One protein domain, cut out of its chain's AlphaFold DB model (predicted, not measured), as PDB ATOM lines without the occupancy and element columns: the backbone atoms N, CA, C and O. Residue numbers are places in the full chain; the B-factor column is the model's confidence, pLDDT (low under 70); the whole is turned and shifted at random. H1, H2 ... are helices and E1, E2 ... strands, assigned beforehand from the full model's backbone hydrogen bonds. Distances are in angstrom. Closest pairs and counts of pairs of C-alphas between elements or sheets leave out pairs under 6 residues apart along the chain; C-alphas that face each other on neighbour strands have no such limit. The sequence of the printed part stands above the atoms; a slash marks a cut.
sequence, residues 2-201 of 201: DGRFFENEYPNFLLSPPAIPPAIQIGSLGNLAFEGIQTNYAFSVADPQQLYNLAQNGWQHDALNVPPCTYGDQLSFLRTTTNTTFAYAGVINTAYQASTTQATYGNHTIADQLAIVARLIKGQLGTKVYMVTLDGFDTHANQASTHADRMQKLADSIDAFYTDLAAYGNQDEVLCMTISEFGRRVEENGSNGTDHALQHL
ATOM      1  N   ASP A   2     108.889 239.026 274.760       70.94
ATOM      2  CA  ASP A   2     109.103 240.439 275.128       70.94
ATOM      3  C   ASP A   2     109.607 241.184 273.875       70.94
ATOM      4  O   ASP A   2     110.227 240.547 273.015       70.94
ATOM      5  N   GLY A   3     109.372 242.493 273.742       70.25
ATOM      6  CA  GLY A   3     109.731 243.299 272.566       70.25
ATOM      7  C   GLY A   3     111.213 243.222 272.182       70.25
ATOM      8  O   GLY A   3     111.552 243.295 271.002       70.25
ATOM      9  N   ARG A   4     112.096 242.923 273.144       75.12
ATOM     10  CA  ARG A   4     113.525 242.633 272.903       75.12
ATOM     11  C   ARG A   4     113.777 241.436 271.978       75.12
ATOM     12  O   ARG A   4     114.790 241.400 271.287       75.12
ATOM     13  N   PHE A   5     112.883 240.446 271.959       81.31
ATOM     14  CA  PHE A   5     112.972 239.327 271.016       81.31
ATOM     15  C   PHE A   5     112.785 239.818 269.574       81.31
ATOM     16  O   PHE A   5     113.592 239.494 268.709       81.31
ATOM     17  N   PHE A   6     111.765 240.646 269.336       81.12
ATOM     18  CA  PHE A   6     111.500 241.213 268.015       81.12
ATOM     19  C   PHE A   6     112.576 242.204 267.574       81.12
ATOM     20  O   PHE A   6     112.882 242.262 266.391       81.12
ATOM     21  N   GLU A   7     113.190 242.931 268.506       79.31
ATOM     22  CA  GLU A   7     114.306 243.836 268.210       79.31
ATOM     23  C   GLU A   7     115.540 243.102 267.673       79.31
ATOM     24  O   GLU A   7     116.176 243.568 266.731       79.31
ATOM     25  N   ASN A   8     115.835 241.913 268.206       81.38
ATOM     26  CA  ASN A   8     116.920 241.079 267.688       81.38
ATOM     27  C   ASN A   8     116.591 240.470 266.316       81.38
ATOM     28  O   ASN A   8     117.485 240.335 265.483       81.38
ATOM     29  N   GLU A   9     115.329 240.103 266.082       84.69
ATOM     30  CA  GLU A   9     114.887 239.479 264.826       84.69
ATOM     31  C   GLU A   9     114.719 240.510 263.693       84.69
ATOM     32  O   GLU A   9     115.036 240.238 262.535       84.69
ATOM     33  N   TYR A  10     114.263 241.721 264.026       84.44
ATOM     34  CA  TYR A  10     113.976 242.808 263.088       84.44
ATOM     35  C   TYR A  10     114.723 244.102 263.473       84.44
ATOM     36  O   TYR A  10     114.089 245.135 263.703       84.44
ATOM     37  N   PRO A  11     116.071 244.113 263.472       82.25
ATOM     38  CA  PRO A  11     116.864 245.260 263.936       82.25
ATOM     39  C   PRO A  11     116.654 246.529 263.097       82.25
ATOM     40  O   PRO A  11     116.902 247.637 263.558       82.25
ATOM     41  N   ASN A  12     116.173 246.375 261.859       82.50
ATOM     42  CA  ASN A  12     115.883 247.468 260.935       82.50
ATOM     43  C   ASN A  12     114.376 247.659 260.701       82.50
ATOM     44  O   ASN A  12     114.004 248.199 259.663       82.50
ATOM     45  N   PHE A  13     113.504 247.225 261.619       83.06
ATOM     46  CA  PHE A  13     112.042 247.269 261.437       83.06
ATOM     47  C   PHE A  13     111.520 248.646 260.992       83.06
ATOM     48  O   PHE A  13     110.659 248.729 260.123       83.06
ATOM     49  N   LEU A  14     112.087 249.730 261.528       76.31
ATOM     50  CA  LEU A  14     111.689 251.104 261.198       76.31
ATOM     51  C   LEU A  14     112.183 251.605 259.833       76.31
ATOM     52  O   LEU A  14     111.638 252.572 259.311       76.31
ATOM     53  N   LEU A  15     113.217 250.980 259.266       77.38
ATOM     54  CA  LEU A  15     113.823 251.375 257.988       77.38
ATOM     55  C   LEU A  15     113.424 250.434 256.847       77.38
ATOM     56  O   LEU A  15     113.336 250.849 255.695       77.38
ATOM     57  N   SER A  16     113.197 249.165 257.170       83.19
ATOM     58  CA  SER A  16     112.849 248.091 256.247       83.19
ATOM     59  C   SER A  16     111.916 247.103 256.958       83.19
ATOM     60  O   SER A  16     112.352 246.018 257.356       83.19
ATOM     61  N   PRO A  17     110.640 247.473 257.147       86.62
ATOM     62  CA  PRO A  17     109.660 246.606 257.785       86.62
ATOM     63  C   PRO A  17     109.441 245.329 256.956       86.62
ATOM     64  O   PRO A  17     109.547 245.365 255.724       86.62
ATOM     65  N   PRO A  18     109.146 244.186 257.600       90.50
ATOM     66  CA  PRO A  18     108.814 242.955 256.893       90.50
ATOM     67  C   PRO A  18     107.535 243.121 256.059       90.50
ATOM     68  O   PRO A  18     106.739 244.024 256.279       90.50
ATOM     69  N   ALA A  19     107.314 242.231 255.086       91.06
ATOM     70  CA  ALA A  19     106.119 242.278 254.234       91.06
ATOM     71  C   ALA A  19     104.824 241.885 254.972       91.06
ATOM     72  O   ALA A  19     103.730 242.255 254.552       91.06
ATOM     73  N   ILE A  20     104.956 241.130 256.065       93.69
ATOM     74  CA  ILE A  20     103.865 240.706 256.944       93.69
ATOM     75  C   ILE A  20     104.154 241.187 258.368       93.69
ATOM     76  O   ILE A  20     105.319 241.183 258.778       93.69
ATOM     77  N   PRO A  21     103.129 241.579 259.140       93.19
ATOM     78  CA  PRO A  21     103.338 242.002 260.516       93.19
ATOM     79  C   PRO A  21     103.858 240.816 261.349       93.19
ATOM     80  O   PRO A  21     103.262 239.732 261.310       93.19
ATOM     81  N   PRO A  22     104.954 240.987 262.109       91.50
ATOM     82  CA  PRO A  22     105.548 239.900 262.886       91.50
ATOM     83  C   PRO A  22     104.666 239.498 264.074       91.50
ATOM     84  O   PRO A  22     104.585 238.312 264.412       91.50
ATOM     85  N   ALA A  23     103.959 240.473 264.648       92.44
ATOM     86  CA  ALA A  23     102.941 240.289 265.665       92.44
ATOM     87  C   ALA A  23     101.694 241.124 265.347       92.44
ATOM     88  O   ALA A  23     101.788 242.228 264.802       92.44
ATOM     89  N   ILE A  24     100.527 240.604 265.714       92.69
ATOM     90  CA  ILE A  24      99.255 241.322 265.661       92.69
ATOM     91  C   ILE A  24      98.634 241.326 267.047       92.69
ATOM     92  O   ILE A  24      98.547 240.292 267.709       92.69
ATOM     93  N   GLN A  25      98.142 242.486 267.452       91.12
ATOM     94  CA  GLN A  25      97.280 242.605 268.609       91.12
ATOM     95  C   GLN A  25      95.861 242.922 268.150       91.12
ATOM     96  O   GLN A  25      95.658 243.841 267.358       91.12
ATOM     97  N   ILE A  26      94.874 242.174 268.637       89.75
ATOM     98  CA  ILE A  26      93.475 242.468 268.334       89.75
ATOM     99  C   ILE A  26      92.919 243.439 269.377       89.75
ATOM    100  O   ILE A  26      93.113 243.259 270.577       89.75
ATOM    101  N   GLY A  27      92.237 244.488 268.915       79.31
ATOM    102  CA  GLY A  27      91.696 245.552 269.765       79.31
ATOM    103  C   GLY A  27      92.527 246.842 269.766       79.31
ATOM    104  O   GLY A  27      93.307 247.099 268.854       79.31
ATOM    105  N   SER A  28      92.283 247.699 270.763       57.88
ATOM    106  CA  SER A  28      92.695 249.119 270.755       57.88
ATOM    107  C   SER A  28      93.843 249.467 271.717       57.88
ATOM    108  O   SER A  28      94.482 250.506 271.579       57.88
ATOM    109  N   LEU A  29      94.130 248.619 272.704       57.00
ATOM    110  CA  LEU A  29      95.144 248.909 273.721       57.00
ATOM    111  C   LEU A  29      96.485 248.331 273.277       57.00
ATOM    112  O   LEU A  29      96.547 247.140 273.044       57.00
ATOM    113  N   GLY A  30      97.550 249.123 273.159       57.44
ATOM    114  CA  GLY A  30      98.893 248.575 272.930       57.44
ATOM    115  C   GLY A  30      99.384 247.801 274.157       57.44
ATOM    116  O   GLY A  30      99.249 248.286 275.278       57.44
ATOM    117  N   ASN A  31      99.930 246.599 273.961       59.22
ATOM    118  CA  ASN A  31     100.477 245.772 275.039       59.22
ATOM    119  C   ASN A  31     102.001 245.957 275.161       59.22
ATOM    120  O   ASN A  31     102.726 245.864 274.165       59.22
ATOM    121  N   LEU A  32     102.478 246.158 276.396       63.94
ATOM    122  CA  LEU A  32     103.901 246.276 276.750       63.94
ATOM    123  C   LEU A  32     104.716 245.044 276.328       63.94
ATOM    124  O   LEU A  32     105.909 245.151 276.067       63.94
ATOM    125  N   ALA A  33     104.079 243.876 276.196       64.81
ATOM    126  CA  ALA A  33     104.723 242.646 275.731       64.81
ATOM    127  C   ALA A  33     105.378 242.774 274.340       64.81
ATOM    128  O   ALA A  33     106.252 241.975 274.000       64.81
ATOM    129  N   PHE A  34     104.965 243.763 273.540       74.50
ATOM    130  CA  PHE A  34     105.510 244.034 272.207       74.50
ATOM    131  C   PHE A  34     106.356 245.305 272.135       74.50
ATOM    132  O   PHE A  34     106.804 245.672 271.047       74.50
ATOM    133  N   GLU A  35     106.578 245.981 273.260       74.56
ATOM    134  CA  GLU A  35     107.365 247.207 273.319       74.56
ATOM    135  C   GLU A  35     108.861 246.876 273.377       74.56
ATOM    136  O   GLU A  35     109.351 246.252 274.317       74.56
ATOM    137  N   GLY A  36     109.593 247.239 272.322       67.75
ATOM    138  CA  GLY A  36     111.055 247.246 272.324       67.75
ATOM    139  C   GLY A  36     111.611 248.600 272.749       67.75
ATOM    140  O   GLY A  36     110.867 249.527 273.057       67.75
ATOM    141  N   ILE A  37     112.936 248.749 272.702       66.56
ATOM    142  CA  ILE A  37     113.599 249.992 273.138       66.56
ATOM    143  C   ILE A  37     113.177 251.196 272.278       66.56
ATOM    144  O   ILE A  37     113.144 252.326 272.761       66.56
ATOM    145  N   GLN A  38     112.873 250.961 270.997       61.94
ATOM    146  CA  GLN A  38     112.636 252.023 270.015       61.94
ATOM    147  C   GLN A  38     111.223 252.044 269.421       61.94
ATOM    148  O   GLN A  38     110.823 253.062 268.856       61.94
ATOM    149  N   THR A  39     110.471 250.942 269.483       72.56
ATOM    150  CA  THR A  39     109.152 250.839 268.839       72.56
ATOM    151  C   THR A  39     108.320 249.683 269.394       72.56
ATOM    152  O   THR A  39     108.854 248.790 270.053       72.56
ATOM    153  N   ASN A  40     107.019 249.683 269.098       75.56
ATOM    154  CA  ASN A  40     106.140 248.545 269.341       75.56
ATOM    155  C   ASN A  40     106.085 247.658 268.085       75.56
ATOM    156  O   ASN A  40     105.847 248.153 266.983       75.56
ATOM    157  N   TYR A  41     106.307 246.354 268.251       79.69
ATOM    158  CA  TYR A  41     106.372 245.393 267.143       79.69
ATOM    159  C   TYR A  41     105.027 244.742 266.797       79.69
ATOM    160  O   TYR A  41     104.941 244.019 265.800       79.69
ATOM    161  N   ALA A  42     103.979 244.977 267.594       80.19
ATOM    162  CA  ALA A  42     102.637 244.512 267.286       80.19
ATOM    163  C   ALA A  42     101.863 245.546 266.479       80.19
ATOM    164  O   ALA A  42     101.821 246.735 266.791       80.19
ATOM    165  N   PHE A  43     101.188 245.051 265.451       84.31
ATOM    166  CA  PHE A  43     100.238 245.839 264.698       84.31
ATOM    167  C   PHE A  43      98.829 245.657 265.277       84.31
ATOM    168  O   PHE A  43      98.324 244.534 265.344       84.31
ATOM    169  N   SER A  44      98.203 246.753 265.708       85.12
ATOM    170  CA  SER A  44      96.874 246.719 266.325       85.12
ATOM    171  C   SER A  44      95.762 246.696 265.280       85.12
ATOM    172  O   SER A  44      95.692 247.564 264.409       85.12
ATOM    173  N   VAL A  45      94.861 245.721 265.387       83.69
ATOM    174  CA  VAL A  45      93.734 245.532 264.468       83.69
ATOM    175  C   VAL A  45      92.456 245.331 265.270       83.69
ATOM    176  O   VAL A  45      92.296 244.321 265.940       83.69
ATOM    177  N   ALA A  46      91.515 246.269 265.189       83.69
ATOM    178  CA  ALA A  46      90.180 246.080 265.763       83.69
ATOM    179  C   ALA A  46      89.212 245.448 264.749       83.69
ATOM    180  O   ALA A  46      88.509 244.496 265.068       83.69
ATOM    181  N   ASP A  47      89.222 245.952 263.513       86.50
ATOM    182  CA  ASP A  47      88.413 245.466 262.396       86.50
ATOM    183  C   ASP A  47      89.291 245.445 261.126       86.50
ATOM    184  O   ASP A  47      89.656 246.513 260.617       86.50
ATOM    185  N   PRO A  48      89.654 244.253 260.608       85.25
ATOM    186  CA  PRO A  48      90.470 244.117 259.400       85.25
ATOM    187  C   PRO A  48      89.894 244.830 258.169       85.25
ATOM    188  O   PRO A  48      90.642 245.412 257.380       85.25
ATOM    189  N   GLN A  49      88.570 244.813 258.004       88.00
ATOM    190  CA  GLN A  49      87.907 245.372 256.830       88.00
ATOM    191  C   GLN A  49      87.829 246.896 256.919       88.00
ATOM    192  O   GLN A  49      88.102 247.588 255.933       88.00
ATOM    193  N   GLN A  50      87.486 247.435 258.093       85.75
ATOM    194  CA  GLN A  50      87.497 248.881 258.322       85.75
ATOM    195  C   GLN A  50      88.908 249.446 258.146       85.75
ATOM    196  O   GLN A  50      89.082 250.466 257.475       85.75
ATOM    197  N   LEU A  51      89.914 248.764 258.697       85.25
ATOM    198  CA  LEU A  51      91.312 249.144 258.539       85.25
ATOM    199  C   LEU A  51      91.714 249.200 257.058       85.25
ATOM    200  O   LEU A  51      92.309 250.185 256.619       85.25
ATOM    201  N   TYR A  52      91.357 248.184 256.272       86.19
ATOM    202  CA  TYR A  52      91.640 248.169 254.837       86.19
ATOM    203  C   TYR A  52      90.935 249.300 254.080       86.19
ATOM    204  O   TYR A  52      91.529 249.931 253.206       86.19
ATOM    205  N   ASN A  53      89.690 249.613 254.438       85.12
ATOM    206  CA  ASN A  53      88.962 250.732 253.838       85.12
ATOM    207  C   ASN A  53      89.628 252.085 254.148       85.12
ATOM    208  O   ASN A  53      89.654 252.965 253.289       85.12
ATOM    209  N   LEU A  54      90.194 252.257 255.346       82.25
ATOM    210  CA  LEU A  54      90.986 253.445 255.684       82.25
ATOM    211  C   LEU A  54      92.290 253.490 254.880       82.25
ATOM    212  O   LEU A  54      92.632 254.540 254.335       82.25
ATOM    213  N   ALA A  55      92.977 252.355 254.748       84.94
ATOM    214  CA  ALA A  55      94.231 252.259 254.007       84.94
ATOM    215  C   ALA A  55      94.076 252.560 252.509       84.94
ATOM    216  O   ALA A  55      94.930 253.229 251.935       84.94
ATOM    217  N   GLN A  56      92.971 252.140 251.884       83.00
ATOM    218  CA  GLN A  56      92.689 252.442 250.472       83.00
ATOM    219  C   GLN A  56      92.510 253.939 250.184       83.00
ATOM    220  O   GLN A  56      92.755 254.381 249.067       83.00
ATOM    221  N   ASN A  57      92.082 254.717 251.180       79.50
ATOM    222  CA  ASN A  57      91.944 256.170 251.064       79.50
ATOM    223  C   ASN A  57      93.223 256.918 251.488       79.50
ATOM    224  O   ASN A  57      93.259 258.150 251.476       79.50
ATOM    225  N   GLY A  58      94.255 256.181 251.900       76.62
ATOM    226  CA  GLY A  58      95.535 256.706 252.342       76.62
ATOM    227  C   GLY A  58      96.485 257.033 251.192       76.62
ATOM    228  O   GLY A  58      96.460 256.405 250.137       76.62
ATOM    229  N   TRP A  59      97.364 258.013 251.408       76.94
ATOM    230  CA  TRP A  59      98.411 258.372 250.449       76.94
ATOM    231  C   TRP A  59      99.722 257.682 250.804       76.94
ATOM    232  O   TRP A  59     100.220 257.834 251.918       76.94
ATOM    233  N   GLN A  60     100.328 256.979 249.847       82.19
ATOM    234  CA  GLN A  60     101.695 256.497 250.014       82.19
ATOM    235  C   GLN A  60     102.673 257.677 249.917       82.19
ATOM    236  O   GLN A  60     102.556 258.535 249.038       82.19
ATOM    237  N   HIS A  61     103.647 257.725 250.819       85.31
ATOM    238  CA  HIS A  61     104.619 258.809 250.903       85.31
ATOM    239  C   HIS A  61     106.030 258.347 250.518       85.31
ATOM    240  O   HIS A  61     106.428 257.226 250.814       85.31
ATOM    241  N   ASP A  62     106.831 259.226 249.914       86.38
ATOM    242  CA  ASP A  62     108.257 258.964 249.694       86.38
ATOM    243  C   ASP A  62     109.032 259.151 251.008       86.38
ATOM    244  O   ASP A  62     109.235 260.278 251.474       86.38
ATOM    245  N   ALA A  63     109.421 258.044 251.638       84.31
ATOM    246  CA  ALA A  63     110.094 258.051 252.933       84.31
ATOM    247  C   ALA A  63     111.561 258.510 252.869       84.31
ATOM    248  O   ALA A  63     112.111 258.882 253.904       84.31
ATOM    249  N   LEU A  64     112.187 258.509 251.687       85.25
ATOM    250  CA  LEU A  64     113.605 258.848 251.515       85.25
ATOM    251  C   LEU A  64     113.802 260.299 251.063       85.25
ATOM    252  O   LEU A  64     114.851 260.891 251.313       85.25
ATOM    253  N   ASN A  65     112.788 260.902 250.443       90.06
ATOM    254  CA  ASN A  65     112.805 262.312 250.060       90.06
ATOM    255  C   ASN A  65     112.453 263.235 251.242       90.06
ATOM    256  O   ASN A  65     111.337 263.765 251.348       90.06
ATOM    257  N   VAL A  66     113.417 263.404 252.147       90.75
ATOM    258  CA  VAL A  66     113.323 264.254 253.342       90.75
ATOM    259  C   VAL A  66     114.579 265.131 253.502       90.75
ATOM    260  O   VAL A  66     115.652 264.755 253.029       90.75
ATOM    261  N   PRO A  67     114.492 266.312 254.150       90.94
ATOM    262  CA  PRO A  67     115.672 267.136 254.432       90.94
ATOM    263  C   PRO A  67     116.690 266.413 255.338       90.94
ATOM    264  O   PRO A  67     116.266 265.719 256.255       90.94
ATOM    265  N   PRO A  68     118.014 266.602 255.176       91.19
ATOM    266  CA  PRO A  68     119.024 265.951 256.018       91.19
ATOM    267  C   PRO A  68     119.172 266.668 257.374       91.19
ATOM    268  O   PRO A  68     120.185 267.305 257.663       91.19
ATOM    269  N   CYS A  69     118.121 266.637 258.189       91.06
ATOM    270  CA  CYS A  69     118.078 267.204 259.534       91.06
ATOM    271  C   CYS A  69     117.115 266.401 260.419       91.06
ATOM    272  O   CYS A  69     116.316 265.619 259.913       91.06
ATOM    273  N   THR A  70     117.107 266.663 261.729       89.31
ATOM    274  CA  THR A  70     116.235 265.964 262.693       89.31
ATOM    275  C   THR A  70     114.752 265.985 262.306       89.31
ATOM    276  O   THR A  70     114.034 265.016 262.532       89.31
ATOM    277  N   TYR A  71     114.278 267.070 261.682       90.25
ATOM    278  CA  TYR A  71     112.916 267.137 261.148       90.25
ATOM    279  C   TYR A  71     112.686 266.133 260.007       90.25
ATOM    280  O   TYR A  71     111.631 265.507 259.940       90.25
ATOM    281  N   GLY A  72     113.663 265.966 259.115       89.94
ATOM    282  CA  GLY A  72     113.580 264.978 258.048       89.94
ATOM    283  C   GLY A  72     113.624 263.545 258.561       89.94
ATOM    284  O   GLY A  72     112.854 262.730 258.062       89.94
ATOM    285  N   ASP A  73     114.407 263.257 259.602       86.81
ATOM    286  CA  ASP A  73     114.418 261.936 260.250       86.81
ATOM    287  C   ASP A  73     113.032 261.592 260.828       86.81
ATOM    288  O   ASP A  73     112.489 260.515 260.577       86.81
ATOM    289  N   GLN A  74     112.403 262.544 261.529       88.25
ATOM    290  CA  GLN A  74     111.037 262.396 262.050       88.25
ATOM    291  C   GLN A  74     110.004 262.239 260.927       88.25
ATOM    292  O   GLN A  74     109.093 261.416 261.020       88.25
ATOM    293  N   LEU A  75     110.141 263.011 259.847       88.38
ATOM    294  CA  LEU A  75     109.252 262.923 258.692       88.38
ATOM    295  C   LEU A  75     109.406 261.585 257.961       88.38
ATOM    296  O   LEU A  75     108.403 261.006 257.545       88.38
ATOM    297  N   SER A  76     110.632 261.081 257.826       88.19
ATOM    298  CA  SER A  76     110.913 259.768 257.247       88.19
ATOM    299  C   SER A  76     110.268 258.670 258.083       88.19
ATOM    300  O   SER A  76     109.507 257.867 257.547       88.19
ATOM    301  N   PHE A  77     110.445 258.716 259.407       86.19
ATOM    302  CA  PHE A  77     109.793 257.794 260.335       86.19
ATOM    303  C   PHE A  77     108.263 257.793 260.185       86.19
ATOM    304  O   PHE A  77     107.657 256.727 260.042       86.19
ATOM    305  N   LEU A  78     107.627 258.972 260.160       87.38
ATOM    306  CA  LEU A  78     106.174 259.083 259.984       87.38
ATOM    307  C   LEU A  78     105.717 258.507 258.639       87.38
ATOM    308  O   LEU A  78     104.739 257.763 258.583       87.38
ATOM    309  N   ARG A  79     106.428 258.815 257.551       90.25
ATOM    310  CA  ARG A  79     106.097 258.322 256.206       90.25
ATOM    311  C   ARG A  79     106.266 256.808 256.094       90.25
ATOM    312  O   ARG A  79     105.376 256.150 255.557       90.25
ATOM    313  N   THR A  80     107.353 256.254 256.629       88.31
ATOM    314  CA  THR A  80     107.573 254.802 256.671       88.31
ATOM    315  C   THR A  80     106.490 254.112 257.489       88.31
ATOM    316  O   THR A  80     105.900 253.143 257.014       88.31
ATOM    317  N   THR A  81     106.149 254.644 258.663       86.31
ATOM    318  CA  THR A  81     105.087 254.094 259.521       86.31
ATOM    319  C   THR A  81     103.727 254.093 258.811       86.31
ATOM    320  O   THR A  81     103.028 253.077 258.810       86.31
ATOM    321  N   THR A  82     103.373 255.189 258.132       87.69
ATOM    322  CA  THR A  82     102.135 255.289 257.340       87.69
ATOM    323  C   THR A  82     102.104 254.276 256.194       87.69
ATOM    324  O   THR A  82     101.142 253.521 256.064       87.69
ATOM    325  N   ASN A  83     103.174 254.191 255.399       89.38
ATOM    326  CA  ASN A  83     103.258 253.227 254.299       89.38
ATOM    327  C   ASN A  83     103.157 251.778 254.795       89.38
ATOM    328  O   ASN A  83     102.457 250.966 254.194       89.38
ATOM    329  N   THR A  84     103.830 251.469 255.905       89.50
ATOM    330  CA  THR A  84     103.802 250.143 256.543       89.50
ATOM    331  C   THR A  84     102.398 249.789 257.005       89.50
ATOM    332  O   THR A  84     101.925 248.686 256.753       89.50
ATOM    333  N   THR A  85     101.695 250.748 257.613       88.56
ATOM    334  CA  THR A  85     100.300 250.584 258.038       88.56
ATOM    335  C   THR A  85      99.405 250.216 256.858       88.56
ATOM    336  O   THR A  85      98.608 249.285 256.959       88.56
ATOM    337  N   PHE A  86      99.554 250.899 255.720       90.38
ATOM    338  CA  PHE A  86      98.764 250.598 254.524       90.38
ATOM    339  C   PHE A  86      99.124 249.249 253.899       90.38
ATOM    340  O   PHE A  86      98.225 248.503 253.506       90.38
ATOM    341  N   ALA A  87     100.411 248.896 253.860       90.44
ATOM    342  CA  ALA A  87     100.856 247.588 253.384       90.44
ATOM    343  C   ALA A  87     100.287 246.449 254.250       90.44
ATOM    344  O   ALA A  87      99.692 245.508 253.719       90.44
ATOM    345  N   TYR A  88     100.391 246.567 255.578       94.25
ATOM    346  CA  TYR A  88      99.841 245.593 256.522       94.25
ATOM    347  C   TYR A  88      98.324 245.487 256.436       94.25
ATOM    348  O   TYR A  88      97.807 244.375 256.371       94.25
ATOM    349  N   ALA A  89      97.608 246.609 256.349       92.69
ATOM    350  CA  ALA A  89      96.161 246.604 256.156       92.69
ATOM    351  C   ALA A  89      95.741 245.784 254.921       92.69
ATOM    352  O   ALA A  89      94.770 245.031 254.986       92.69
ATOM    353  N   GLY A  90      96.493 245.895 253.821       92.88
ATOM    354  CA  GLY A  90      96.283 245.104 252.609       92.88
ATOM    355  C   GLY A  90      96.417 243.601 252.854       92.88
ATOM    356  O   GLY A  90      95.457 242.859 252.648       92.88
ATOM    357  N   VAL A  91      97.582 243.153 253.332       95.50
ATOM    358  CA  VAL A  91      97.853 241.713 253.518       95.50
ATOM    359  C   VAL A  91      96.978 241.079 254.604       95.50
ATOM    360  O   VAL A  91      96.512 239.954 254.427       95.50
ATOM    361  N   ILE A  92      96.682 241.809 255.686       96.00
ATOM    362  CA  ILE A  92      95.775 241.359 256.754       96.00
ATOM    363  C   ILE A  92      94.373 241.145 256.190       96.00
ATOM    364  O   ILE A  92      93.761 240.110 256.448       96.00
ATOM    365  N   ASN A  93      93.862 242.092 255.400       95.25
ATOM    366  CA  ASN A  93      92.537 241.962 254.808       95.25
ATOM    367  C   ASN A  93      92.477 240.839 253.768       95.25
ATOM    368  O   ASN A  93      91.505 240.088 253.754       95.25
ATOM    369  N   THR A  94      93.514 240.664 252.945       96.31
ATOM    370  CA  THR A  94      93.599 239.523 252.021       96.31
ATOM    371  C   THR A  94      93.513 238.193 252.767       96.31
ATOM    372  O   THR A  94      92.683 237.360 252.406       96.31
ATOM    373  N   ALA A  95      94.294 238.006 253.835       97.12
ATOM    374  CA  ALA A  95      94.230 236.791 254.645       97.12
ATOM    375  C   ALA A  95      92.861 236.627 255.327       97.12
ATOM    376  O   ALA A  95      92.268 235.551 255.292       97.12
ATOM    377  N   TYR A  96      92.310 237.705 255.889       97.00
ATOM    378  CA  TYR A  96      90.993 237.681 256.524       97.00
ATOM    379  C   TYR A  96      89.888 237.244 255.551       97.00
ATOM    380  O   TYR A  96      89.025 236.447 255.917       97.00
ATOM    381  N   GLN A  97      89.925 237.723 254.304       96.69
ATOM    382  CA  GLN A  97      88.963 237.370 253.254       96.69
ATOM    383  C   GLN A  97      89.194 235.978 252.648       96.69
ATOM    384  O   GLN A  97      88.265 235.401 252.084       96.69
ATOM    385  N   ALA A  98      90.397 235.413 252.778       97.12
ATOM    386  CA  ALA A  98      90.732 234.083 252.267       97.12
ATOM    387  C   ALA A  98      90.117 232.932 253.085       97.12
ATOM    388  O   ALA A  98      90.174 231.780 252.661       97.12
ATOM    389  N   SER A  99      89.522 233.224 254.244       96.69
ATOM    390  CA  SER A  99      88.843 232.233 255.074       96.69
ATOM    391  C   SER A  99      87.561 232.785 255.697       96.69
ATOM    392  O   SER A  99      87.306 233.994 255.734       96.69
ATOM    393  N   THR A 100      86.740 231.880 256.217       96.56
ATOM    394  CA  THR A 100      85.491 232.193 256.916       96.56
ATOM    395  C   THR A 100      85.436 231.466 258.253       96.56
ATOM    396  O   THR A 100      86.089 230.436 258.439       96.56
ATOM    397  N   THR A 101      84.664 231.999 259.194       97.00
ATOM    398  CA  THR A 101      84.409 231.367 260.494       97.00
ATOM    399  C   THR A 101      83.515 230.136 260.321       97.00
ATOM    400  O   THR A 101      82.488 230.214 259.650       97.00
ATOM    401  N   GLN A 102      83.922 229.011 260.903       96.69
ATOM    402  CA  GLN A 102      83.256 227.703 260.837       96.69
ATOM    403  C   GLN A 102      82.699 227.254 262.197       96.69
ATOM    404  O   GLN A 102      81.819 226.398 262.237       96.69
ATOM    405  N   ALA A 103      83.178 227.834 263.301       97.00
ATOM    406  CA  ALA A 103      82.654 227.591 264.644       97.00
ATOM    407  C   ALA A 103      81.653 228.669 265.091       97.00
ATOM    408  O   ALA A 103      81.641 229.794 264.588       97.00
ATOM    409  N   THR A 104      80.835 228.334 266.088       97.06
ATOM    410  CA  THR A 104      79.966 229.303 266.764       97.06
ATOM    411  C   THR A 104      80.722 229.938 267.920       97.06
ATOM    412  O   THR A 104      81.109 229.255 268.863       97.06
ATOM    413  N   TYR A 105      80.886 231.252 267.862       96.94
ATOM    414  CA  TYR A 105      81.531 232.040 268.904       96.94
ATOM    415  C   TYR A 105      80.495 232.688 269.830       96.94
ATOM    416  O   TYR A 105      79.392 233.040 269.404       96.94
ATOM    417  N   GLY A 106      80.849 232.838 271.108       93.94
ATOM    418  CA  GLY A 106      80.034 233.562 272.084       93.94
ATOM    419  C   GLY A 106      79.943 235.060 271.769       93.94
ATOM    420  O   GLY A 106      80.823 235.629 271.132       93.94
ATOM    421  N   ASN A 107      78.883 235.720 272.242       93.62
ATOM    422  CA  ASN A 107      78.688 237.161 272.045       93.62
ATOM    423  C   ASN A 107      79.451 237.969 273.112       93.62
ATOM    424  O   ASN A 107      78.863 238.434 274.095       93.62
ATOM    425  N   HIS A 108      80.774 238.056 272.964       91.44
ATOM    426  CA  HIS A 108      81.654 238.853 273.821       91.44
ATOM    427  C   HIS A 108      83.038 239.065 273.195       91.44
ATOM    428  O   HIS A 108      83.546 238.226 272.455       91.44
ATOM    429  N   THR A 109      83.721 240.128 273.623       91.00
ATOM    430  CA  THR A 109      84.940 240.650 272.989       91.00
ATOM    431  C   THR A 109      86.052 239.623 272.769       91.00
ATOM    432  O   THR A 109      86.698 239.653 271.730       91.00
ATOM    433  N   ILE A 110      86.331 238.716 273.715       93.50
ATOM    434  CA  ILE A 110      87.399 237.712 273.523       93.50
ATOM    435  C   ILE A 110      87.055 236.696 272.419       93.50
ATOM    436  O   ILE A 110      87.944 236.255 271.695       93.50
ATOM    437  N   ALA A 111      85.774 236.373 272.247       95.56
ATOM    438  CA  ALA A 111      85.330 235.464 271.201       95.56
ATOM    439  C   ALA A 111      85.435 236.135 269.829       95.56
ATOM    440  O   ALA A 111      85.991 235.537 268.912       95.56
ATOM    441  N   ASP A 112      85.017 237.399 269.717       94.19
ATOM    442  CA  ASP A 112      85.179 238.182 268.486       94.19
ATOM    443  C   ASP A 112      86.657 238.302 268.086       94.19
ATOM    444  O   ASP A 112      87.025 238.094 266.928       94.19
ATOM    445  N   GLN A 113      87.530 238.572 269.064       95.56
ATOM    446  CA  GLN A 113      88.971 238.652 268.837       95.56
ATOM    447  C   GLN A 113      89.551 237.322 268.339       95.56
ATOM    448  O   GLN A 113      90.286 237.302 267.350       95.56
ATOM    449  N   LEU A 114      89.209 236.204 268.986       96.94
ATOM    450  CA  LEU A 114      89.688 234.881 268.580       96.94
ATOM    451  C   LEU A 114      89.117 234.437 267.228       96.94
ATOM    452  O   LEU A 114      89.829 233.779 266.471       96.94
ATOM    453  N   ALA A 115      87.895 234.840 266.875       97.06
ATOM    454  CA  ALA A 115      87.335 234.605 265.545       97.06
ATOM    455  C   ALA A 115      88.136 235.333 264.449       97.06
ATOM    456  O   ALA A 115      88.389 234.765 263.383       97.06
ATOM    457  N   ILE A 116      88.599 236.562 264.714       96.94
ATOM    458  CA  ILE A 116      89.501 237.278 263.799       96.94
ATOM    459  C   ILE A 116      90.830 236.528 263.672       96.94
ATOM    460  O   ILE A 116      91.262 236.254 262.551       96.94
ATOM    461  N   VAL A 117      91.458 236.148 264.791       97.56
ATOM    462  CA  VAL A 117      92.735 235.408 264.779       97.56
ATOM    463  C   VAL A 117      92.612 234.101 263.994       97.56
ATOM    464  O   VAL A 117      93.450 233.834 263.132       97.56
ATOM    465  N   ALA A 118      91.549 233.322 264.218       97.94
ATOM    466  CA  ALA A 118      91.319 232.071 263.498       97.94
ATOM    467  C   ALA A 118      91.240 232.306 261.986       97.94
ATOM    468  O   ALA A 118      91.852 231.570 261.211       97.94
ATOM    469  N   ARG A 119      90.545 233.363 261.548       97.81
ATOM    470  CA  ARG A 119      90.475 233.715 260.124       97.81
ATOM    471  C   ARG A 119      91.828 234.117 259.540       97.81
ATOM    472  O   ARG A 119      92.137 233.714 258.421       97.81
ATOM    473  N   LEU A 120      92.645 234.866 260.279       97.94
ATOM    474  CA  LEU A 120      93.983 235.262 259.823       97.94
ATOM    475  C   LEU A 120      94.938 234.063 259.705       97.94
ATOM    476  O   LEU A 120      95.704 233.995 258.741       97.94
ATOM    477  N   ILE A 121      94.869 233.113 260.643       97.75
ATOM    478  CA  ILE A 121      95.669 231.878 260.611       97.75
ATOM    479  C   ILE A 121      95.240 231.001 259.432       97.75
ATOM    480  O   ILE A 121      96.072 230.657 258.593       97.75
ATOM    481  N   LYS A 122      93.938 230.717 259.304       97.44
ATOM    482  CA  LYS A 122      93.384 229.927 258.189       97.44
ATOM    483  C   LYS A 122      93.628 230.571 256.825       97.44
ATOM    484  O   LYS A 122      93.820 229.879 255.831       97.44
ATOM    485  N   GLY A 123      93.639 231.902 256.788       97.00
ATOM    486  CA  GLY A 123      93.985 232.705 255.620       97.00
ATOM    487  C   GLY A 123      95.479 232.760 255.300       97.00
ATOM    488  O   GLY A 123      95.864 233.477 254.380       97.00
ATOM    489  N   GLN A 124      96.315 232.035 256.052       96.31
ATOM    490  CA  GLN A 124      97.760 231.920 255.857       96.31
ATOM    491  C   GLN A 124      98.499 233.267 255.869       96.31
ATOM    492  O   GLN A 124      99.452 233.462 255.116       96.31
ATOM    493  N   LEU A 125      98.109 234.197 256.754       96.94
ATOM    494  CA  LEU A 125      98.805 235.488 256.885       96.94
ATOM    495  C   LEU A 125     100.307 235.323 257.188       96.94
ATOM    496  O   LEU A 125     101.123 236.140 256.769       96.94
ATOM    497  N   GLY A 126     100.673 234.281 257.940       94.94
ATOM    498  CA  GLY A 126     102.063 233.957 258.277       94.94
ATOM    499  C   GLY A 126     102.632 234.688 259.499       94.94
ATOM    500  O   GLY A 126     103.749 234.364 259.915       94.94
ATOM    501  N   THR A 127     101.879 235.621 260.094       95.19
ATOM    502  CA  THR A 127     102.193 236.257 261.386       95.19
ATOM    503  C   THR A 127     102.410 235.198 262.465       95.19
ATOM    504  O   THR A 127     101.694 234.201 262.529       95.19
ATOM    505  N   LYS A 128     103.427 235.400 263.309       92.81
ATOM    506  CA  LYS A 128     103.871 234.381 264.274       92.81
ATOM    507  C   LYS A 128     103.226 234.515 265.640       92.81
ATOM    508  O   LYS A 128     103.158 233.533 266.372       92.81
ATOM    509  N   VAL A 129     102.781 235.717 265.992       93.94
ATOM    510  CA  VAL A 129     102.276 236.010 267.330       93.94
ATOM    511  C   VAL A 129     100.999 236.818 267.231       93.94
ATOM    512  O   VAL A 129     100.962 237.862 266.584       93.94
ATOM    513  N   TYR A 130      99.965 236.332 267.906       94.62
ATOM    514  CA  TYR A 130      98.687 237.007 268.035       94.62
ATOM    515  C   TYR A 130      98.405 237.245 269.512       94.62
ATOM    516  O   TYR A 130      98.584 236.343 270.331       94.62
ATOM    517  N   MET A 131      97.966 238.453 269.847       93.06
ATOM    518  CA  MET A 131      97.540 238.814 271.193       93.06
ATOM    519  C   MET A 131      96.069 239.197 271.183       93.06
ATOM    520  O   MET A 131      95.635 240.003 270.360       93.06
ATOM    521  N   VAL A 132      95.334 238.635 272.133       93.06
ATOM    522  CA  VAL A 132      93.944 238.979 272.433       93.06
ATOM    523  C   VAL A 132      93.841 239.296 273.917       93.06
ATOM    524  O   VAL A 132      94.614 238.768 274.720       93.06
ATOM    525  N   THR A 133      92.883 240.137 274.287       90.19
ATOM    526  CA  THR A 133      92.721 240.597 275.667       90.19
ATOM    527  C   THR A 133      91.338 240.238 276.203       90.19
ATOM    528  O   THR A 133      90.321 240.433 275.531       90.19
ATOM    529  N   LEU A 134      91.300 239.729 277.437       89.62
ATOM    530  CA  LEU A 134      90.088 239.595 278.240       89.62
ATOM    531  C   LEU A 134      90.222 240.470 279.484       89.62
ATOM    532  O   LEU A 134      91.029 240.184 280.362       89.62
ATOM    533  N   ASP A 135      89.389 241.502 279.564       86.06
ATOM    534  CA  ASP A 135      89.393 242.457 280.669       86.06
ATOM    535  C   ASP A 135      88.356 242.115 281.755       86.06
ATOM    536  O   ASP A 135      87.575 241.158 281.674       86.06
ATOM    537  N   GLY A 136      88.301 242.961 282.787       82.81
ATOM    538  CA  GLY A 136      87.280 242.895 283.834       82.81
ATOM    539  C   GLY A 136      87.623 241.943 284.977       82.81
ATOM    540  O   GLY A 136      86.719 241.442 285.644       82.81
ATOM    541  N   PHE A 137      88.917 241.691 285.190       81.62
ATOM    542  CA  PHE A 137      89.417 240.969 286.358       81.62
ATOM    543  C   PHE A 137      89.554 241.871 287.590       81.62
ATOM    544  O   PHE A 137      89.325 241.393 288.701       81.62
ATOM    545  N   ASP A 138      89.834 243.168 287.419       75.94
ATOM    546  CA  ASP A 138      89.886 244.143 288.514       75.94
ATOM    547  C   ASP A 138      88.474 244.452 289.046       75.94
ATOM    548  O   ASP A 138      87.684 245.162 288.426       75.94
ATOM    549  N   THR A 139      88.102 243.811 290.156       68.56
ATOM    550  CA  THR A 139      86.740 243.818 290.700       68.56
ATOM    551  C   THR A 139      86.785 244.029 292.206       68.56
ATOM    552  O   THR A 139      87.464 243.295 292.916       68.56
ATOM    553  N   HIS A 140      86.024 244.999 292.718       73.56
ATOM    554  CA  HIS A 140      85.966 245.312 294.156       73.56
ATOM    555  C   HIS A 140      84.790 244.639 294.896       73.56
ATOM    556  O   HIS A 140      84.636 244.829 296.098       73.56
ATOM    557  N   ALA A 141      83.951 243.869 294.193       69.88
ATOM    558  CA  ALA A 141      82.816 243.116 294.740       69.88
ATOM    559  C   ALA A 141      82.443 241.947 293.806       69.88
ATOM    560  O   ALA A 141      82.824 241.951 292.635       69.88
ATOM    561  N   ASN A 142      81.675 240.963 294.297       74.94
ATOM    562  CA  ASN A 142      81.194 239.800 293.523       74.94
ATOM    563  C   ASN A 142      82.308 239.040 292.777       74.94
ATOM    564  O   ASN A 142      82.104 238.542 291.663       74.94
ATOM    565  N   GLN A 143      83.494 238.956 293.388       76.81
ATOM    566  CA  GLN A 143      84.691 238.437 292.727       76.81
ATOM    567  C   GLN A 143      84.517 236.978 292.286       76.81
ATOM    568  O   GLN A 143      84.818 236.665 291.140       76.81
ATOM    569  N   ALA A 144      83.957 236.110 293.136       82.25
ATOM    570  CA  ALA A 144      83.762 234.693 292.810       82.25
ATOM    571  C   ALA A 144      82.881 234.489 291.563       82.25
ATOM    572  O   ALA A 144      83.262 233.773 290.639       82.25
ATOM    573  N   SER A 145      81.732 235.172 291.500       84.62
ATOM    574  CA  SER A 145      80.824 235.073 290.351       84.62
ATOM    575  C   SER A 145      81.434 235.682 289.091       84.62
ATOM    576  O   SER A 145      81.302 235.106 288.014       84.62
ATOM    577  N   THR A 146      82.101 236.834 289.208       85.81
ATOM    578  CA  THR A 146      82.703 237.503 288.046       85.81
ATOM    579  C   THR A 146      83.861 236.688 287.488       85.81
ATOM    580  O   THR A 146      83.956 236.503 286.279       85.81
ATOM    581  N   HIS A 147      84.714 236.151 288.358       87.56
ATOM    582  CA  HIS A 147      85.834 235.316 287.947       87.56
ATOM    583  C   HIS A 147      85.355 234.027 287.269       87.56
ATOM    584  O   HIS A 147      85.888 233.664 286.223       87.56
ATOM    585  N   ALA A 148      84.328 233.362 287.810       88.56
ATOM    586  CA  ALA A 148      83.739 232.178 287.182       88.56
ATOM    587  C   ALA A 148      83.191 232.486 285.775       88.56
ATOM    588  O   ALA A 148      83.513 231.773 284.829       88.56
ATOM    589  N   ASP A 149      82.452 233.591 285.611       91.38
ATOM    590  CA  ASP A 149      81.958 234.045 284.302       91.38
ATOM    591  C   ASP A 149      83.106 234.353 283.322       91.38
ATOM    592  O   ASP A 149      83.032 234.015 282.143       91.38
ATOM    593  N   ARG A 150      84.211 234.955 283.787       91.06
ATOM    594  CA  ARG A 150      85.396 235.205 282.943       91.06
ATOM    595  C   ARG A 150      86.094 233.914 282.523       91.06
ATOM    596  O   ARG A 150      86.460 233.796 281.358       91.06
ATOM    597  N   MET A 151      86.254 232.958 283.435       92.69
ATOM    598  CA  MET A 151      86.849 231.656 283.116       92.69
ATOM    599  C   MET A 151      85.980 230.859 282.145       92.69
ATOM    600  O   MET A 151      86.522 230.252 281.226       92.69
ATOM    601  N   GLN A 152      84.654 230.924 282.289       94.25
ATOM    602  CA  GLN A 152      83.726 230.301 281.347       94.25
ATOM    603  C   GLN A 152      83.870 230.913 279.948       94.25
ATOM    604  O   GLN A 152      84.102 230.189 278.985       94.25
ATOM    605  N   LYS A 153      83.850 232.249 279.838       94.44
ATOM    606  CA  LYS A 153      84.058 232.946 278.555       94.44
ATOM    607  C   LYS A 153      85.401 232.608 277.919       94.44
ATOM    608  O   LYS A 153      85.468 232.429 276.707       94.44
ATOM    609  N   LEU A 154      86.465 232.532 278.718       94.06
ATOM    610  CA  LEU A 154      87.789 232.144 278.238       94.06
ATOM    611  C   LEU A 154      87.774 230.712 277.686       94.06
ATOM    612  O   LEU A 154      88.205 230.504 276.554       94.06
ATOM    613  N   ALA A 155      87.248 229.756 278.456       95.94
ATOM    614  CA  ALA A 155      87.173 228.352 278.064       95.94
ATOM    615  C   ALA A 155      86.350 228.161 276.782       95.94
ATOM    616  O   ALA A 155      86.853 227.578 275.824       95.94
ATOM    617  N   ASP A 156      85.144 228.732 276.726       97.12
ATOM    618  CA  ASP A 156      84.250 228.621 275.566       97.12
ATOM    619  C   ASP A 156      84.861 229.263 274.313       97.12
ATOM    620  O   ASP A 156      84.719 228.746 273.205       97.12
ATOM    621  N   SER A 157      85.587 230.376 274.469       97.25
ATOM    622  CA  SER A 157      86.248 231.027 273.331       97.25
ATOM    623  C   SER A 157      87.429 230.222 272.803       97.25
ATOM    624  O   SER A 157      87.639 230.186 271.593       97.25
ATOM    625  N   ILE A 158      88.214 229.602 273.692       97.00
ATOM    626  CA  ILE A 158      89.342 228.748 273.303       97.00
ATOM    627  C   ILE A 158      88.827 227.481 272.611       97.00
ATOM    628  O   ILE A 158      89.382 227.089 271.585       97.00
ATOM    629  N   ASP A 159      87.752 226.877 273.118       97.62
ATOM    630  CA  ASP A 159      87.124 225.708 272.494       97.62
ATOM    631  C   ASP A 159      86.593 226.033 271.088       97.62
ATOM    632  O   ASP A 159      86.935 225.354 270.113       97.62
ATOM    633  N   ALA A 160      85.857 227.143 270.948       98.12
ATOM    634  CA  ALA A 160      85.404 227.631 269.648       98.12
ATOM    635  C   ALA A 160      86.581 227.936 268.707       98.12
ATOM    636  O   ALA A 160      86.520 227.615 267.521       98.12
ATOM    637  N   PHE A 161      87.674 228.499 269.229       98.31
ATOM    638  CA  PHE A 161      88.883 228.794 268.464       98.31
ATOM    639  C   PHE A 161      89.559 227.545 267.905       98.31
ATOM    640  O   PHE A 161      89.805 227.477 266.700       98.31
ATOM    641  N   TYR A 162      89.814 226.537 268.737       98.12
ATOM    642  CA  TYR A 162      90.406 225.286 268.262       98.12
ATOM    643  C   TYR A 162      89.458 224.512 267.340       98.12
ATOM    644  O   TYR A 162      89.915 223.945 266.348       98.12
ATOM    645  N   THR A 163      88.147 224.560 267.592       98.12
ATOM    646  CA  THR A 163      87.133 224.016 266.676       98.12
ATOM    647  C   THR A 163      87.186 224.705 265.310       98.12
ATOM    648  O   THR A 163      87.133 224.040 264.274       98.12
ATOM    649  N   ASP A 164      87.336 226.032 265.284       98.12
ATOM    650  CA  ASP A 164      87.392 226.793 264.038       98.12
ATOM    651  C   ASP A 164      88.675 226.513 263.242       98.12
ATOM    652  O   ASP A 164      88.633 226.382 262.016       98.12
ATOM    653  N   LEU A 165      89.816 226.383 263.927       98.25
ATOM    654  CA  LEU A 165      91.087 225.990 263.309       98.25
ATOM    655  C   LEU A 165      91.047 224.558 262.762       98.25
ATOM    656  O   LEU A 165      91.594 224.297 261.685       98.25
ATOM    657  N   ALA A 166      90.373 223.648 263.469       97.25
ATOM    658  CA  ALA A 166      90.245 222.252 263.067       97.25
ATOM    659  C   ALA A 166      89.540 222.076 261.719       97.25
ATOM    660  O   ALA A 166      89.877 221.168 260.961       97.25
ATOM    661  N   ALA A 167      88.632 222.989 261.363       95.12
ATOM    662  CA  ALA A 167      87.956 222.966 260.070       95.12
ATOM    663  C   ALA A 167      88.916 223.097 258.868       95.12
ATOM    664  O   ALA A 167      88.546 222.727 257.754       95.12
ATOM    665  N   TYR A 168      90.127 223.632 259.077       95.00
ATOM    666  CA  TYR A 168      91.158 223.831 258.048       95.00
ATOM    667  C   TYR A 168      92.448 223.038 258.338       95.00
ATOM    668  O   TYR A 168      93.391 223.096 257.550       95.00
ATOM    669  N   GLY A 169      92.491 222.269 259.432       95.44
ATOM    670  CA  GLY A 169      93.652 221.460 259.813       95.44
ATOM    671  C   GLY A 169      94.794 222.237 260.479       95.44
ATOM    672  O   GLY A 169      95.904 221.719 260.550       95.44
ATOM    673  N   ASN A 170      94.553 223.464 260.957       95.56
ATOM    674  CA  ASN A 170      95.590 224.312 261.564       95.56
ATOM    675  C   ASN A 170      95.708 224.161 263.091       95.56
ATOM    676  O   ASN A 170      96.563 224.797 263.704       95.56
ATOM    677  N   GLN A 171      94.852 223.360 263.730       93.94
ATOM    678  CA  GLN A 171      94.790 223.241 265.190       93.94
ATOM    679  C   GLN A 171      96.117 222.780 265.818       93.94
ATOM    680  O   GLN A 171      96.459 223.220 266.911       93.94
ATOM    681  N   ASP A 172      96.882 221.947 265.105       94.44
ATOM    682  CA  ASP A 172      98.154 221.385 265.581       94.44
ATOM    683  C   ASP A 172      99.352 222.329 265.358       94.44
ATOM    684  O   ASP A 172     100.459 222.062 265.827       94.44
ATOM    685  N   GLU A 173      99.145 223.455 264.669       93.31
ATOM    686  CA  GLU A 173     100.173 224.467 264.387       93.31
ATOM    687  C   GLU A 173     100.124 225.648 265.373       93.31
ATOM    688  O   GLU A 173     100.916 226.589 265.262       93.31
ATOM    689  N   VAL A 174      99.195 225.624 266.338       95.62
ATOM    690  CA  VAL A 174      98.895 226.763 267.214       95.62
ATOM    691  C   VAL A 174      99.031 226.401 268.693       95.62
ATOM    692  O   VAL A 174      98.311 225.558 269.228       95.62
ATOM    693  N   LEU A 175      99.908 227.130 269.387       94.75
ATOM    694  CA  LEU A 175     100.043 227.100 270.844       94.75
ATOM    695  C   LEU A 175      99.339 228.313 271.466       94.75
ATOM    696  O   LEU A 175      99.752 229.451 271.244       94.75
ATOM    697  N   CYS A 176      98.319 228.068 272.288       93.00
ATOM    698  CA  CYS A 176      97.700 229.102 273.114       93.00
ATOM    699  C   CYS A 176      98.407 229.203 274.475       93.00
ATOM    700  O   CYS A 176      98.692 228.192 275.117       93.00
ATOM    701  N   MET A 177      98.667 230.428 274.932       91.19
ATOM    702  CA  MET A 177      99.213 230.716 276.256       91.19
ATOM    703  C   MET A 177      98.405 231.847 276.889       91.19
ATOM    704  O   MET A 177      98.147 232.863 276.247       91.19
ATOM    705  N   THR A 178      98.044 231.688 278.160       86.69
ATOM    706  CA  THR A 178      97.379 232.726 278.952       86.69
ATOM    707  C   THR A 178      98.360 233.285 279.971       86.69
ATOM    708  O   THR A 178      98.990 232.529 280.709       86.69
ATOM    709  N   ILE A 179      98.482 234.608 280.016       85.12
ATOM    710  CA  ILE A 179      99.280 235.341 281.002       85.12
ATOM    711  C   ILE A 179      98.376 236.331 281.737       85.12
ATOM    712  O   ILE A 179      97.440 236.866 281.148       85.12
ATOM    713  N   SER A 180      98.649 236.561 283.020       79.31
ATOM    714  CA  SER A 180      97.945 237.544 283.848       79.31
ATOM    715  C   SER A 180      98.964 238.491 284.466       79.31
ATOM    716  O   SER A 180      99.955 238.037 285.031       79.31
ATOM    717  N   GLU A 181      98.711 239.795 284.380       67.25
ATOM    718  CA  GLU A 181      99.506 240.831 285.060       67.25
ATOM    719  C   GLU A 181      99.103 241.015 286.535       67.25
ATOM    720  O   GLU A 181      99.793 241.684 287.304       67.25
ATOM    721  N   PHE A 182      98.006 240.373 286.952       55.44
ATOM    722  CA  PHE A 182      97.515 240.373 288.325       55.44
ATOM    723  C   PHE A 182      97.623 238.975 288.942       55.44
ATOM    724  O   PHE A 182      97.027 238.013 288.449       55.44
ATOM    725  N   GLY A 183      98.332 238.883 290.067       51.34
ATOM    726  CA  GLY A 183      98.173 237.812 291.049       51.34
ATOM    727  C   GLY A 183      97.311 238.310 292.210       51.34
ATOM    728  O   GLY A 183      97.349 239.487 292.566       51.34
ATOM    729  N   ARG A 184      96.512 237.437 292.824       58.69
ATOM    730  CA  ARG A 184      95.772 237.748 294.059       58.69
ATOM    731  C   ARG A 184      96.268 236.848 295.181       58.69
ATOM    732  O   ARG A 184      96.606 235.690 294.941       58.69
ATOM    733  N   ARG A 185      96.344 237.384 296.403       46.94
ATOM    734  CA  ARG A 185      96.632 236.565 297.590       46.94
ATOM    735  C   ARG A 185      95.495 235.561 297.792       46.94
ATOM    736  O   ARG A 185      94.347 235.866 297.500       46.94
ATOM    737  N   VAL A 186      95.837 234.382 298.311       44.47
ATOM    738  CA  VAL A 186      94.893 233.284 298.585       44.47
ATOM    739  C   VAL A 186      93.881 233.644 299.687       44.47
ATOM    740  O   VAL A 186      92.810 233.053 299.735       44.47
ATOM    741  N   GLU A 187      94.187 234.615 300.555       42.25
ATOM    742  CA  GLU A 187      93.301 235.007 301.658       42.25
ATOM    743  C   GLU A 187      92.332 236.139 301.283       42.25
ATOM    744  O   GLU A 187      92.730 237.190 300.772       42.25
ATOM    745  N   GLU A 188      91.054 235.902 301.584       37.94
ATOM    746  CA  GLU A 188      89.947 236.857 301.509       37.94
ATOM    747  C   GLU A 188      90.177 238.010 302.504       37.94
ATOM    748  O   GLU A 188      90.418 237.792 303.693       37.94
ATOM    749  N   ASN A 189      90.080 239.259 302.047       49.41
ATOM    750  CA  ASN A 189      89.863 240.389 302.938       49.41
ATOM    751  C   ASN A 189      88.418 240.342 303.474       49.41
ATOM    752  O   ASN A 189      87.527 239.736 302.874       49.41
ATOM    753  N   GLY A 190      88.177 240.986 304.621       46.25
ATOM    754  CA  GLY A 190      86.905 240.953 305.365       46.25
ATOM    755  C   GLY A 190      85.684 241.571 304.661       46.25
ATOM    756  O   GLY A 190      84.704 241.892 305.329       46.25
ATOM    757  N   SER A 191      85.750 241.744 303.339       51.34
ATOM    758  CA  SER A 191      84.735 242.324 302.456       51.34
ATOM    759  C   SER A 191      84.272 241.360 301.345       51.34
ATOM    760  O   SER A 191      83.602 241.813 300.419       51.34
ATOM    761  N   ASN A 192      84.636 240.067 301.384       50.06
ATOM    762  CA  ASN A 192      84.459 239.105 300.272       50.06
ATOM    763  C   ASN A 192      85.231 239.493 298.985       50.06
ATOM    764  O   ASN A 192      84.731 239.343 297.860       50.06
ATOM    765  N   GLY A 193      86.455 240.014 299.127       51.47
ATOM    766  CA  GLY A 193      87.377 240.242 298.009       51.47
ATOM    767  C   GLY A 193      88.838 239.955 298.371       51.47
ATOM    768  O   GLY A 193      89.141 239.612 299.503       51.47
ATOM    769  N   THR A 194      89.769 240.086 297.427       44.00
ATOM    770  CA  THR A 194      91.228 240.044 297.672       44.00
ATOM    771  C   THR A 194      91.874 241.384 297.304       44.00
ATOM    772  O   THR A 194      91.560 241.919 296.238       44.00
ATOM    773  N   ASP A 195      92.808 241.891 298.114       47.44
ATOM    774  CA  ASP A 195      93.616 243.073 297.762       47.44
ATOM    775  C   ASP A 195      94.617 242.766 296.628       47.44
ATOM    776  O   ASP A 195      95.028 241.617 296.431       47.44
ATOM    777  N   HIS A 196      95.024 243.806 295.885       41.62
ATOM    778  CA  HIS A 196      96.013 243.710 294.806       41.62
ATOM    779  C   HIS A 196      97.328 243.116 295.333       41.62
ATOM    780  O   HIS A 196      97.883 243.599 296.323       41.62
ATOM    781  N   ALA A 197      97.869 242.110 294.645       43.25
ATOM    782  CA  ALA A 197      99.239 241.661 294.854       43.25
ATOM    783  C   ALA A 197     100.048 241.817 293.564       43.25
ATOM    784  O   ALA A 197      99.684 241.314 292.507       43.25
ATOM    785  N   LEU A 198     101.186 242.501 293.675       40.03
ATOM    786  CA  LEU A 198     102.293 242.361 292.734       40.03
ATOM    787  C   LEU A 198     102.907 240.971 292.922       40.03
ATOM    788  O   LEU A 198     103.257 240.614 294.050       40.03
ATOM    789  N   GLN A 199     103.117 240.227 291.836       40.81
ATOM    790  CA  GLN A 199     104.107 239.156 291.852       40.81
ATOM    791  C   GLN A 199     104.957 239.168 290.582       40.81
ATOM    792  O   GLN A 199     104.500 238.846 289.493       40.81
ATOM    793  N   HIS A 200     106.223 239.544 290.777       29.66
ATOM    794  CA  HIS A 200     107.337 239.014 290.006       29.66
ATOM    795  C   HIS A 200     107.334 237.486 290.108       29.66
ATOM    796  O   HIS A 200     107.407 236.987 291.233       29.66
ATOM    797  N   LEU A 201     107.344 236.798 288.965       33.72
ATOM    798  CA  LEU A 201     108.215 235.655 288.663       33.72
ATOM    799  C   LEU A 201     108.505 235.644 287.157       33.72
ATOM    800  O   LEU A 201     107.532 235.658 286.376       33.72
TER     801      LEU A 201
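This is residues 2 to 201 of the 201 residues of the protein "Twin-arginine translocation pathway signal" of Nonlabens ulvanivorans (UniProt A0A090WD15). What shape would one see first? A small parallel sheet of three short strands sits in the middle with H4 packed over one face, and the long helices H3 and H5 spread apart from H4 as the two legs of a wide arch. What else is there? H2 packs on H3, H1 lies away from the other helices, and residues 167 to 201 are a long stretch with no named element. How is it made up? The printed part has 200 residues, with five named helices and three named strands in the order H1 E1 E2 H2 H3 H4 E3 H5; the sheet's order is E2 E1 E3, all parallel, and the class is mostly helix, though under half of the residues are in named elements. How large is it? It is only just compact, close to loose, with a radius of gyration of the C-alphas of 19.8 A and spans of 64 by 41 by 29 A.

Where are the strands? E1 is residues 23 to 26, 10.1 A long, from C-alpha 23 at (102.941, 240.289, 265.665); E2 is residues 42 to 45, 9.4 A, and E3 residues 129 to 131, 6.7 A. Where are the helices? H3 is residues 70 to 97, 40.6 A, from C-alpha 70 at (116.235, 265.964, 262.693), and H4 is residues 109 to 122, 20.1 A. H5, residues 143 to 166, spans 34.2 A and ends at C-alpha 166, (90.245, 222.252, 263.067). H1 is residues 3 to 9, 10.1 A, and H2 residues 48 to 56, 12.4 A.

What pairs the strands? N 25 and O 43 are 2.9 A apart across E2 and E1, and N 24 and O 129 are 2.9 A apart across E1 and E3, within hydrogen-bond range. What is on the sheet? In two layers, a sheet with helices on one face, H3 and H4 are on it; H4 runs along the strands at a height over the sheet of 8.9 A. How do the helices meet? H4 touches H5 at a shallow tilt of 18 degrees, the same way, closest at C-alphas 111 and 157, 5.0 A. With residues 92 to 97 alone H3 touches H4, about perpendicular at 82 degrees, C-alphas 96 and 120 closest at 5.1 A; with residues 85 to 96 alone it touches H2 at a steep tilt of 49 degrees, opposite ways, C-alphas 86 and 55 closest at 4.9 A. H3 and H5 are apart, H1 touches no helix, and in H1, H2, H3, H4 and H5 every O i to N i+4 pair is within hydrogen-bond range.

How far does it reach? The C-alphas farthest apart, those of Asn 65 and Gly 190, are 64.7 A apart, and the printed part has no cut. Which links are long? Those from H1 to E1, E1 to E2, H2 to H3, H3 to H4 and E3 to H5. Where is confidence low? The mean pLDDT of the printed part is 83.4; residues 28 to 33, 36 to 38, 139, 141 and 181 to 201 are under 70.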